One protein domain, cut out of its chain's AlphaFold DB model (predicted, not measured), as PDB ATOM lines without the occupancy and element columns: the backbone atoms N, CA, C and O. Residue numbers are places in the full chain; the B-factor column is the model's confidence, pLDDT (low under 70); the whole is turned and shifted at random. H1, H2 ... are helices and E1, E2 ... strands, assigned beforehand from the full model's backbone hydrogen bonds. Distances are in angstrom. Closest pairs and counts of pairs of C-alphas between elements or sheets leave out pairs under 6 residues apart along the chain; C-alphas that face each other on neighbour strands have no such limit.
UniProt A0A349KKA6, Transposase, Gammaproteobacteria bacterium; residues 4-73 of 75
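What this domain is: This is residues 4 to 73 of the 75 residues of the protein "Transposase" of Gammaproteobacteria bacterium (UniProt A0A349KKA6). A twisted four-stranded sheet has the short helix H1 over one face, and H2 lies off the sheet beyond H1. The 70 printed residues run E1 E2 E3 E4 H1 H2; the strands make a meander, each the antiparallel neighbour of the one before. The class is mixed, with under half of the residues in named elements; the whole is compact, radius of gyration of the C-alphas 11.8 A, spanning 34 by 24 by 15 A.

How they stand to each other: Start at E1, residues 12 to 15, a hairpin with E2, residues 21 to 25; N 12 and O 24 are 2.8 A apart, within hydrogen-bond range. E3, residues 28 to 32, forms a hairpin with E2, N 23 to O 30 2.8 A, and with E4, residues 38 to 41, N 31 to O 40 2.8 A. H1, residues 48 to 55, is on the sheet at a height of 8.8 A; its closest C-alpha pair with E1 is Leu 15 and Gly 55, 6.6 A. H2, residues 65 to 71, is close to H1 but not clearly touching, closest C-alphas Leu 54 and Ala 67, 6.8 A. Every O i to N i+4 pair is within range in H1; H2 has 0 of 3, and 1 of 4 O i to N i+3.

Where its parts are: Find C-alpha 12, where E1 begins, at (107.174, 106.499, 58.870); H2 ends at C-alpha 71, (117.793, 116.680, 45.699). E3 is 13.2 A long.

The domain as a whole: The farthest C-alphas, Gly 27 and Pro 61, are 34.9 A apart. The printed part has no cut; residues 58 to 73 are under pLDDT 70.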
ATOM      1  N   LEU A   4     107.946 106.999  53.118       93.00
ATOM      2  CA  LEU A   4     107.788 105.555  53.040       93.00
ATOM      3  C   LEU A   4     107.388 105.003  54.407       93.00
ATOM      4  O   LEU A   4     107.892 105.440  55.438       93.00
ATOM      5  N   LYS A   5     106.466 104.040  54.405       95.44
ATOM      6  CA  LYS A   5     106.056 103.319  55.609       95.44
ATOM      7  C   LYS A   5     106.809 101.996  55.697       95.44
ATOM      8  O   LYS A   5     106.777 101.209  54.753       95.44
ATOM      9  N   HIS A   6     107.446 101.744  56.831       93.62
ATOM     10  CA  HIS A   6     108.101 100.481  57.130       93.62
ATOM     11  C   HIS A   6     107.052  99.362  57.177       93.62
ATOM     12  O   HIS A   6     106.093  99.432  57.946       93.62
ATOM     13  N   ALA A   7     107.227  98.313  56.371       92.50
ATOM     14  CA  ALA A   7     106.225  97.254  56.228       92.50
ATOM     15  C   ALA A   7     106.019  96.435  57.514       92.50
ATOM     16  O   ALA A   7     104.889  96.095  57.844       92.50
ATOM     17  N   LEU A   8     107.104  96.143  58.243       92.62
ATOM     18  CA  LEU A   8     107.051  95.376  59.494       92.62
ATOM     19  C   LEU A   8     106.550  96.195  60.692       92.62
ATOM     20  O   LEU A   8     105.620  95.781  61.374       92.62
ATOM     21  N   THR A   9     107.170  97.345  60.963       92.56
ATOM     22  CA  THR A   9     106.929  98.099  62.201       92.56
ATOM     23  C   THR A   9     105.879  99.196  62.054       92.56
ATOM     24  O   THR A   9     105.357  99.712  63.038       92.56
ATOM     25  N   GLY A  10     105.546  99.570  60.817       94.62
ATOM     26  CA  GLY A  10     104.642 100.675  60.525       94.62
ATOM     27  C   GLY A  10     105.253 102.065  60.709       94.62
ATOM     28  O   GLY A  10     104.527 103.038  60.506       94.62
ATOM     29  N   GLY A  11     106.546 102.162  61.047       96.56
ATOM     30  CA  GLY A  11     107.268 103.428  61.171       96.56
ATOM     31  C   GLY A  11     107.253 104.246  59.880       96.56
ATOM     32  O   GLY A  11     107.213 103.694  58.779       96.56
ATOM     33  N   ILE A  12     107.262 105.569  60.000       97.19
ATOM     34  CA  ILE A  12     107.174 106.499  58.870       97.19
ATOM     35  C   ILE A  12     108.523 107.177  58.667       97.19
ATOM     36  O   ILE A  12     109.050 107.784  59.593       97.19
ATOM     37  N   TYR A  13     109.054 107.086  57.451       96.44
ATOM     38  CA  TYR A  13     110.337 107.645  57.037       96.44
ATOM     39  C   TYR A  13     110.066 108.764  56.035       96.44
ATOM     40  O   TYR A  13     109.490 108.511  54.978       96.44
ATOM     41  N   GLU A  14     110.461 109.995  56.347       95.31
ATOM     42  CA  GLU A  14     110.170 111.184  55.539       95.31
ATOM     43  C   GLU A  14     111.451 111.947  55.202       95.31
ATOM     44  O   GLU A  14     112.128 112.452  56.100       95.31
ATOM     45  N   LEU A  15     111.756 112.092  53.908       94.12
ATOM     46  CA  LEU A  15     112.899 112.892  53.463       94.12
ATOM     47  C   LEU A  15     112.604 114.376  53.676       94.12
ATOM     48  O   LEU A  15     111.600 114.883  53.176       94.12
ATOM     49  N   GLN A  16     113.488 115.063  54.386       93.25
ATOM     50  CA  GLN A  16     113.406 116.488  54.688       93.25
ATOM     51  C   GLN A  16     114.156 117.330  53.636       93.25
ATOM     52  O   GLN A  16     114.956 116.794  52.860       93.25
ATOM     53  N   PRO A  17     113.909 118.656  53.552       87.12
ATOM     54  CA  PRO A  17     114.520 119.512  52.528       87.12
ATOM     55  C   PRO A  17     116.036 119.685  52.689       87.12
ATOM     56  O   PRO A  17     116.739 120.013  51.732       87.12
ATOM     57  N   ASP A  18     116.544 119.498  53.904       87.06
ATOM     58  CA  ASP A  18     117.964 119.577  54.234       87.06
ATOM     59  C   ASP A  18     118.753 118.332  53.791       87.06
ATOM     60  O   ASP A  18     119.964 118.444  53.583       87.06
ATOM     61  N   GLY A  19     118.064 117.215  53.538       88.31
ATOM     62  CA  GLY A  19     118.628 115.910  53.189       88.31
ATOM     63  C   GLY A  19     118.590 114.895  54.334       88.31
ATOM     64  O   GLY A  19     118.977 113.746  54.123       88.31
ATOM     65  N   LEU A  20     118.115 115.292  55.519       94.75
ATOM     66  CA  LEU A  20     117.882 114.382  56.633       94.75
ATOM     67  C   LEU A  20     116.589 113.597  56.432       94.75
ATOM     68  O   LEU A  20     115.705 113.962  55.657       94.75
ATOM     69  N   ILE A  21     116.472 112.493  57.153       96.12
ATOM     70  CA  ILE A  21     115.313 111.615  57.126       96.12
ATOM     71  C   ILE A  21     114.715 111.621  58.520       96.12
ATOM     72  O   ILE A  21     115.352 111.204  59.488       96.12
ATOM     73  N   LYS A  22     113.478 112.105  58.612       97.62
ATOM     74  CA  LYS A  22     112.697 112.042  59.840       97.62
ATOM     75  C   LYS A  22     112.040 110.677  59.925       97.62
ATOM     76  O   LYS A  22     111.258 110.319  59.046       97.62
ATOM     77  N   VAL A  23     112.344 109.940  60.981       97.62
ATOM     78  CA  VAL A  23     111.754 108.637  61.278       97.62
ATOM     79  C   VAL A  23     110.819 108.797  62.463       97.62
ATOM     80  O   VAL A  23     111.212 109.345  63.487       97.62
ATOM     81  N   THR A  24     109.572 108.363  62.310       97.81
ATOM     82  CA  THR A  24     108.574 108.327  63.385       97.81
ATOM     83  C   THR A  24     108.150 106.887  63.620       97.81
ATOM     84  O   THR A  24     107.567 106.266  62.732       97.81
ATOM     85  N   GLU A  25     108.429 106.351  64.802       95.81
ATOM     86  CA  GLU A  25     108.186 104.944  65.122       95.81
ATOM     87  C   GLU A  25     107.896 104.776  66.615       95.81
ATOM     88  O   GLU A  25     108.518 105.430  67.447       95.81
ATOM     89  N   TYR A  26     106.909 103.945  66.968       94.06
ATOM     90  CA  TYR A  26     106.462 103.736  68.359       94.06
ATOM     91  C   TYR A  26     106.202 105.034  69.155       94.06
ATOM     92  O   TYR A  26     106.432 105.090  70.359       94.06
ATOM     93  N   GLY A  27     105.735 106.089  68.477       94.62
ATOM     94  CA  GLY A  27     105.477 107.404  69.078       94.62
ATOM     95  C   GLY A  27     106.715 108.286  69.274       94.62
ATOM     96  O   GLY A  27     106.562 109.436  69.668       94.62
ATOM     97  N   GLN A  28     107.910 107.789  68.960       97.44
ATOM     98  CA  GLN A  28     109.166 108.529  69.041       97.44
ATOM     99  C   GLN A  28     109.576 109.056  67.667       97.44
ATOM    100  O   GLN A  28     109.187 108.512  66.630       97.44
ATOM    101  N   VAL A  29     110.389 110.111  67.667       97.88
ATOM    102  CA  VAL A  29     110.928 110.728  66.451       97.88
ATOM    103  C   VAL A  29     112.447 110.772  66.516       97.88
ATOM    104  O   VAL A  29     113.014 111.062  67.570       97.88
ATOM    105  N   GLY A  30     113.095 110.512  65.382       97.75
ATOM    106  CA  GLY A  30     114.536 110.656  65.197       97.75
ATOM    107  C   GLY A  30     114.873 111.238  63.828       97.75
ATOM    108  O   GLY A  30     114.140 111.035  62.857       97.75
ATOM    109  N   LEU A  31     115.975 111.977  63.752       97.94
ATOM    110  CA  LEU A  31     116.551 112.503  62.520       97.94
ATOM    111  C   LEU A  31     117.825 111.734  62.187       97.94
ATOM    112  O   LEU A  31     118.715 111.594  63.028       97.94
ATOM    113  N   PHE A  32     117.905 111.266  60.946       97.31
ATOM    114  CA  PHE A  32     118.998 110.427  60.478       97.31
ATOM    115  C   PHE A  32     119.499 110.871  59.111       97.31
ATOM    116  O   PHE A  32     118.739 111.347  58.267       97.31
ATOM    117  N   GLN A  33     120.780 110.647  58.863       94.75
ATOM    118  CA  GLN A  33     121.348 110.685  57.526       94.75
ATOM    119  C   GLN A  33     121.067 109.375  56.775       94.75
ATOM    120  O   GLN A  33     120.854 108.314  57.364       94.75
ATOM    121  N   ALA A  34     121.139 109.421  55.443       93.12
ATOM    122  CA  ALA A  34     120.931 108.249  54.587       93.12
ATOM    123  C   ALA A  34     121.947 107.109  54.810       93.12
ATOM    124  O   ALA A  34     121.685 105.969  54.441       93.12
ATOM    125  N   ASN A  35     123.110 107.409  55.397       90.75
ATOM    126  CA  ASN A  35     124.140 106.431  55.757       90.75
ATOM    127  C   ASN A  35     123.906 105.777  57.136       90.75
ATOM    128  O   ASN A  35     124.757 105.011  57.581       90.75
ATOM    129  N   GLY A  36     122.803 106.102  57.823       92.50
ATOM    130  CA  GLY A  36     122.492 105.588  59.156       92.50
ATOM    131  C   GLY A  36     122.998 106.429  60.322       92.50
ATOM    132  O   GLY A  36     122.728 106.073  61.465       92.50
ATOM    133  N   SER A  37     123.723 107.527  60.083       95.25
ATOM    134  CA  SER A  37     124.163 108.408  61.166       95.25
ATOM    135  C   SER A  37     122.962 109.082  61.828       95.25
ATOM    136  O   SER A  37     122.128 109.684  61.154       95.25
ATOM    137  N   TYR A  38     122.882 108.970  63.151       97.12
ATOM    138  CA  TYR A  38     121.895 109.659  63.973       97.12
ATOM    139  C   TYR A  38     122.310 111.115  64.209       97.12
ATOM    140  O   TYR A  38     123.470 111.382  64.519       97.12
ATOM    141  N   GLU A  39     121.351 112.033  64.100       96.88
ATOM    142  CA  GLU A  39     121.552 113.468  64.333       96.88
ATOM    143  C   GLU A  39     120.893 113.938  65.635       96.88
ATOM    144  O   GLU A  39     121.532 114.585  66.463       96.88
ATOM    145  N   SER A  40     119.599 113.653  65.825       97.19
ATOM    146  CA  SER A  40     118.839 114.109  67.001       97.19
ATOM    147  C   SER A  40     117.493 113.391  67.162       97.19
ATOM    148  O   SER A  40     116.997 112.777  66.218       97.19
ATOM    149  N   GLY A  41     116.885 113.503  68.347       96.31
ATOM    150  CA  GLY A  41     115.569 112.951  68.673       96.31
ATOM    151  C   GLY A  41     115.586 111.923  69.806       96.31
ATOM    152  O   GLY A  41     116.596 111.691  70.462       96.31
ATOM    153  N   GLU A  42     114.430 111.325  70.060       96.81
ATOM    154  CA  GLU A  42     114.275 110.254  71.055       96.81
ATOM    155  C   GLU A  42     114.579 108.888  70.433       96.81
ATOM    156  O   GLU A  42     115.198 108.024  71.055       96.81
ATOM    157  N   LEU A  43     114.212 108.721  69.160       96.81
ATOM    158  CA  LEU A  43     114.513 107.523  68.398       96.81
ATOM    159  C   LEU A  43     115.960 107.593  67.894       96.81
ATOM    160  O   LEU A  43     116.279 108.369  66.997       96.81
ATOM    161  N   THR A  44     116.831 106.760  68.459       96.38
ATOM    162  CA  THR A  44     118.273 106.717  68.139       96.38
ATOM    163  C   THR A  44     118.655 105.616  67.151       96.38
ATOM    164  O   THR A  44     119.803 105.541  66.720       96.38
ATOM    165  N   HIS A  45     117.697 104.763  66.783       94.38
ATOM    166  CA  HIS A  45     117.889 103.634  65.878       94.38
ATOM    167  C   HIS A  45     116.799 103.628  64.808       94.38
ATOM    168  O   HIS A  45     115.631 103.866  65.105       94.38
ATOM    169  N   ALA A  46     117.184 103.329  63.572       95.75
ATOM    170  CA  ALA A  46     116.285 103.230  62.431       95.75
ATOM    171  C   ALA A  46     116.826 102.208  61.421       95.75
ATOM    172  O   ALA A  46     118.009 101.858  61.447       95.75
ATOM    173  N   ASP A  47     115.962 101.723  60.531       95.19
ATOM    174  CA  ASP A  47     116.341 100.752  59.507       95.19
ATOM    175  C   ASP A  47     117.268 101.390  58.461       95.19
ATOM    176  O   ASP A  47     116.887 102.295  57.711       95.19
ATOM    177  N   LEU A  48     118.503 100.888  58.395       93.25
ATOM    178  CA  LEU A  48     119.545 101.403  57.510       93.25
ATOM    179  C   LEU A  48     119.184 101.283  56.022       93.25
ATOM    180  O   LEU A  48     119.550 102.148  55.223       93.25
ATOM    181  N   HIS A  49     118.471 100.224  55.637       91.31
ATOM    182  CA  HIS A  49     118.089 100.000  54.249       91.31
ATOM    183  C   HIS A  49     117.032 101.006  53.799       91.31
ATOM    184  O   HIS A  49     117.145 101.538  52.694       91.31
ATOM    185  N   LEU A  50     116.044 101.322  54.641       93.44
ATOM    186  CA  LEU A  50     115.049 102.351  54.336       93.44
ATOM    187  C   LEU A  50     115.653 103.755  54.313       93.44
ATOM    188  O   LEU A  50     115.309 104.546  53.430       93.44
ATOM    189  N   LEU A  51     116.586 104.051  55.224       93.44
ATOM    190  CA  LEU A  51     117.325 105.314  55.205       93.44
ATOM    191  C   LEU A  51     118.093 105.486  53.886       93.44
ATOM    192  O   LEU A  51     117.951 106.502  53.197       93.44
ATOM    193  N   GLY A  52     118.846 104.459  53.489       91.19
ATOM    194  CA  GLY A  52     119.586 104.444  52.230       91.19
ATOM    195  C   GLY A  52     118.679 104.471  50.998       91.19
ATOM    196  O   GLY A  52     118.994 105.139  50.017       91.19
ATOM    197  N   TRP A  53     117.522 103.810  51.036       88.19
ATOM    198  CA  TRP A  53     116.555 103.836  49.936       88.19
ATOM    199  C   TRP A  53     115.976 105.234  49.701       88.19
ATOM    200  O   TRP A  53     115.777 105.651  48.555       88.19
ATOM    201  N   LEU A  54     115.678 105.947  50.790       89.06
ATOM    202  CA  LEU A  54     114.981 107.224  50.733       89.06
ATOM    203  C   LEU A  54     115.924 108.402  50.459       89.06
ATOM    204  O   LEU A  54     115.581 109.269  49.656       89.06
ATOM    205  N   GLY A  55     117.093 108.439  51.105       86.06
ATOM    206  CA  GLY A  55     118.050 109.546  50.980       86.06
ATOM    207  C   GLY A  55     119.363 109.199  50.276       86.06
ATOM    208  O   GLY A  55     120.185 110.086  50.049       86.06
ATOM    209  N   GLY A  56     119.605 107.930  49.941       81.38
ATOM    210  CA  GLY A  56     120.864 107.498  49.342       81.38
ATOM    211  C   GLY A  56     121.042 107.981  47.905       81.38
ATOM    212  O   GLY A  56     120.091 108.107  47.126       81.38
ATOM    213  N   LYS A  57     122.305 108.216  47.525       74.31
ATOM    214  CA  LYS A  57     122.666 108.503  46.136       74.31
ATOM    215  C   LYS A  57     122.337 107.285  45.283       74.31
ATOM    216  O   LYS A  57     122.972 106.240  45.393       74.31
ATOM    217  N   GLN A  58     121.367 107.446  44.402       66.88
ATOM    218  CA  GLN A  58     120.997 106.394  43.478       66.88
ATOM    219  C   GLN A  58     122.064 106.222  42.402       66.88
ATOM    220  O   GLN A  58     122.426 107.175  41.711       66.88
ATOM    221  N   THR A  59     122.582 105.004  42.286       64.88
ATOM    222  CA  THR A  59     123.584 104.627  41.281       64.88
ATOM    223  C   THR A  59     122.954 104.303  39.931       64.88
ATOM    224  O   THR A  59     123.626 104.407  38.908       64.88
ATOM    225  N   ASP A  60     121.663 103.981  39.920       60.75
ATOM    226  CA  ASP A  60     120.873 103.772  38.716       60.75
ATOM    227  C   ASP A  60     119.932 104.982  38.498       60.75
ATOM    228  O   ASP A  60     119.107 105.290  39.370       60.75
ATOM    229  N   PRO A  61     120.025 105.689  37.353       54.84
ATOM    230  CA  PRO A  61     119.156 106.824  37.015       54.84
ATOM    231  C   PRO A  61     117.652 106.495  37.003       54.84
ATOM    232  O   PRO A  61     116.813 107.398  36.998       54.84
ATOM    233  N   MET A  62     117.300 105.213  36.962       54.41
ATOM    234  CA  MET A  62     115.950 104.685  36.833       54.41
ATOM    235  C   MET A  62     115.396 104.119  38.153       54.41
ATOM    236  O   MET A  62     114.185 103.925  38.251       54.41
ATOM    237  N   ALA A  63     116.228 103.916  39.185       56.09
ATOM    238  CA  ALA A  63     115.850 103.159  40.384       56.09
ATOM    239  C   ALA A  63     114.909 103.870  41.380       56.09
ATOM    240  O   ALA A  63     114.315 103.193  42.211       56.09
ATOM    241  N   ASN A  64     114.746 105.199  41.359       57.56
ATOM    242  CA  ASN A  64     113.770 105.914  42.210       57.56
ATOM    243  C   ASN A  64     113.542 107.357  41.708       57.56
ATOM    244  O   ASN A  64     114.041 108.344  42.260       57.56
ATOM    245  N   ARG A  65     112.753 107.499  40.633       54.19
ATOM    246  CA  ARG A  65     112.458 108.798  39.988       54.19
ATOM    247  C   ARG A  65     111.848 109.855  40.926       54.19
ATOM    248  O   ARG A  65     112.027 111.042  40.675       54.19
ATOM    249  N   HIS A  66     111.163 109.456  42.001       53.03
ATOM    250  CA  HIS A  66     110.526 110.396  42.933       53.03
ATOM    251  C   HIS A  66     111.499 111.069  43.917       53.03
ATOM    252  O   HIS A  66     111.274 112.220  44.285       53.03
ATOM    253  N   ALA A  67     112.583 110.400  44.325       54.09
ATOM    254  CA  ALA A  67     113.539 110.954  45.293       54.09
ATOM    255  C   ALA A  67     114.547 111.919  44.637       54.09
ATOM    256  O   ALA A  67     114.843 112.988  45.172       54.09
ATOM    257  N   GLN A  68     115.024 111.594  43.428       53.91
ATOM    258  CA  GLN A  68     116.051 112.388  42.733       53.91
ATOM    259  C   GLN A  68     115.575 113.783  42.296       53.91
ATOM    260  O   GLN A  68     116.381 114.713  42.221       53.91
ATOM    261  N   ALA A  69     114.277 113.951  42.025       55.91
ATOM    262  CA  ALA A  69     113.716 115.222  41.564       55.91
ATOM    263  C   ALA A  69     113.836 116.356  42.602       55.91
ATOM    264  O   ALA A  69     113.844 117.526  42.229       55.91
ATOM    265  N   LEU A  70     113.962 116.024  43.893       54.47
ATOM    266  CA  LEU A  70     114.001 117.006  44.981       54.47
ATOM    267  C   LEU A  70     115.428 117.374  45.410       54.47
ATOM    268  O   LEU A  70     115.676 118.528  45.749       54.47
ATOM    269  N   ILE A  71     116.385 116.443  45.321       56.41
ATOM    270  CA  ILE A  71     117.793 116.680  45.699       56.41
ATOM    271  C   ILE A  71     118.488 117.633  44.707       56.41
ATOM    272  O   ILE A  71     119.351 118.421  45.085       56.41
ATOM    273  N   LYS A  72     118.081 117.621  43.430       53.25
ATOM    274  CA  LYS A  72     118.727 118.395  42.354       53.25
ATOM    275  C   LYS A  72     118.482 119.916  42.414       53.25
ATOM    276  O   LYS A  72     119.105 120.644  41.649       53.25
ATOM    277  N   ASN A  73     117.610 120.401  43.305       48.12
ATOM    278  CA  ASN A  73     117.284 121.829  43.440       48.12
ATOM    279  C   ASN A  73     118.139 122.599  44.465       48.12
ATOM    280  O   ASN A  73     117.937 123.797  44.632       48.12
TER     281      ASN A  73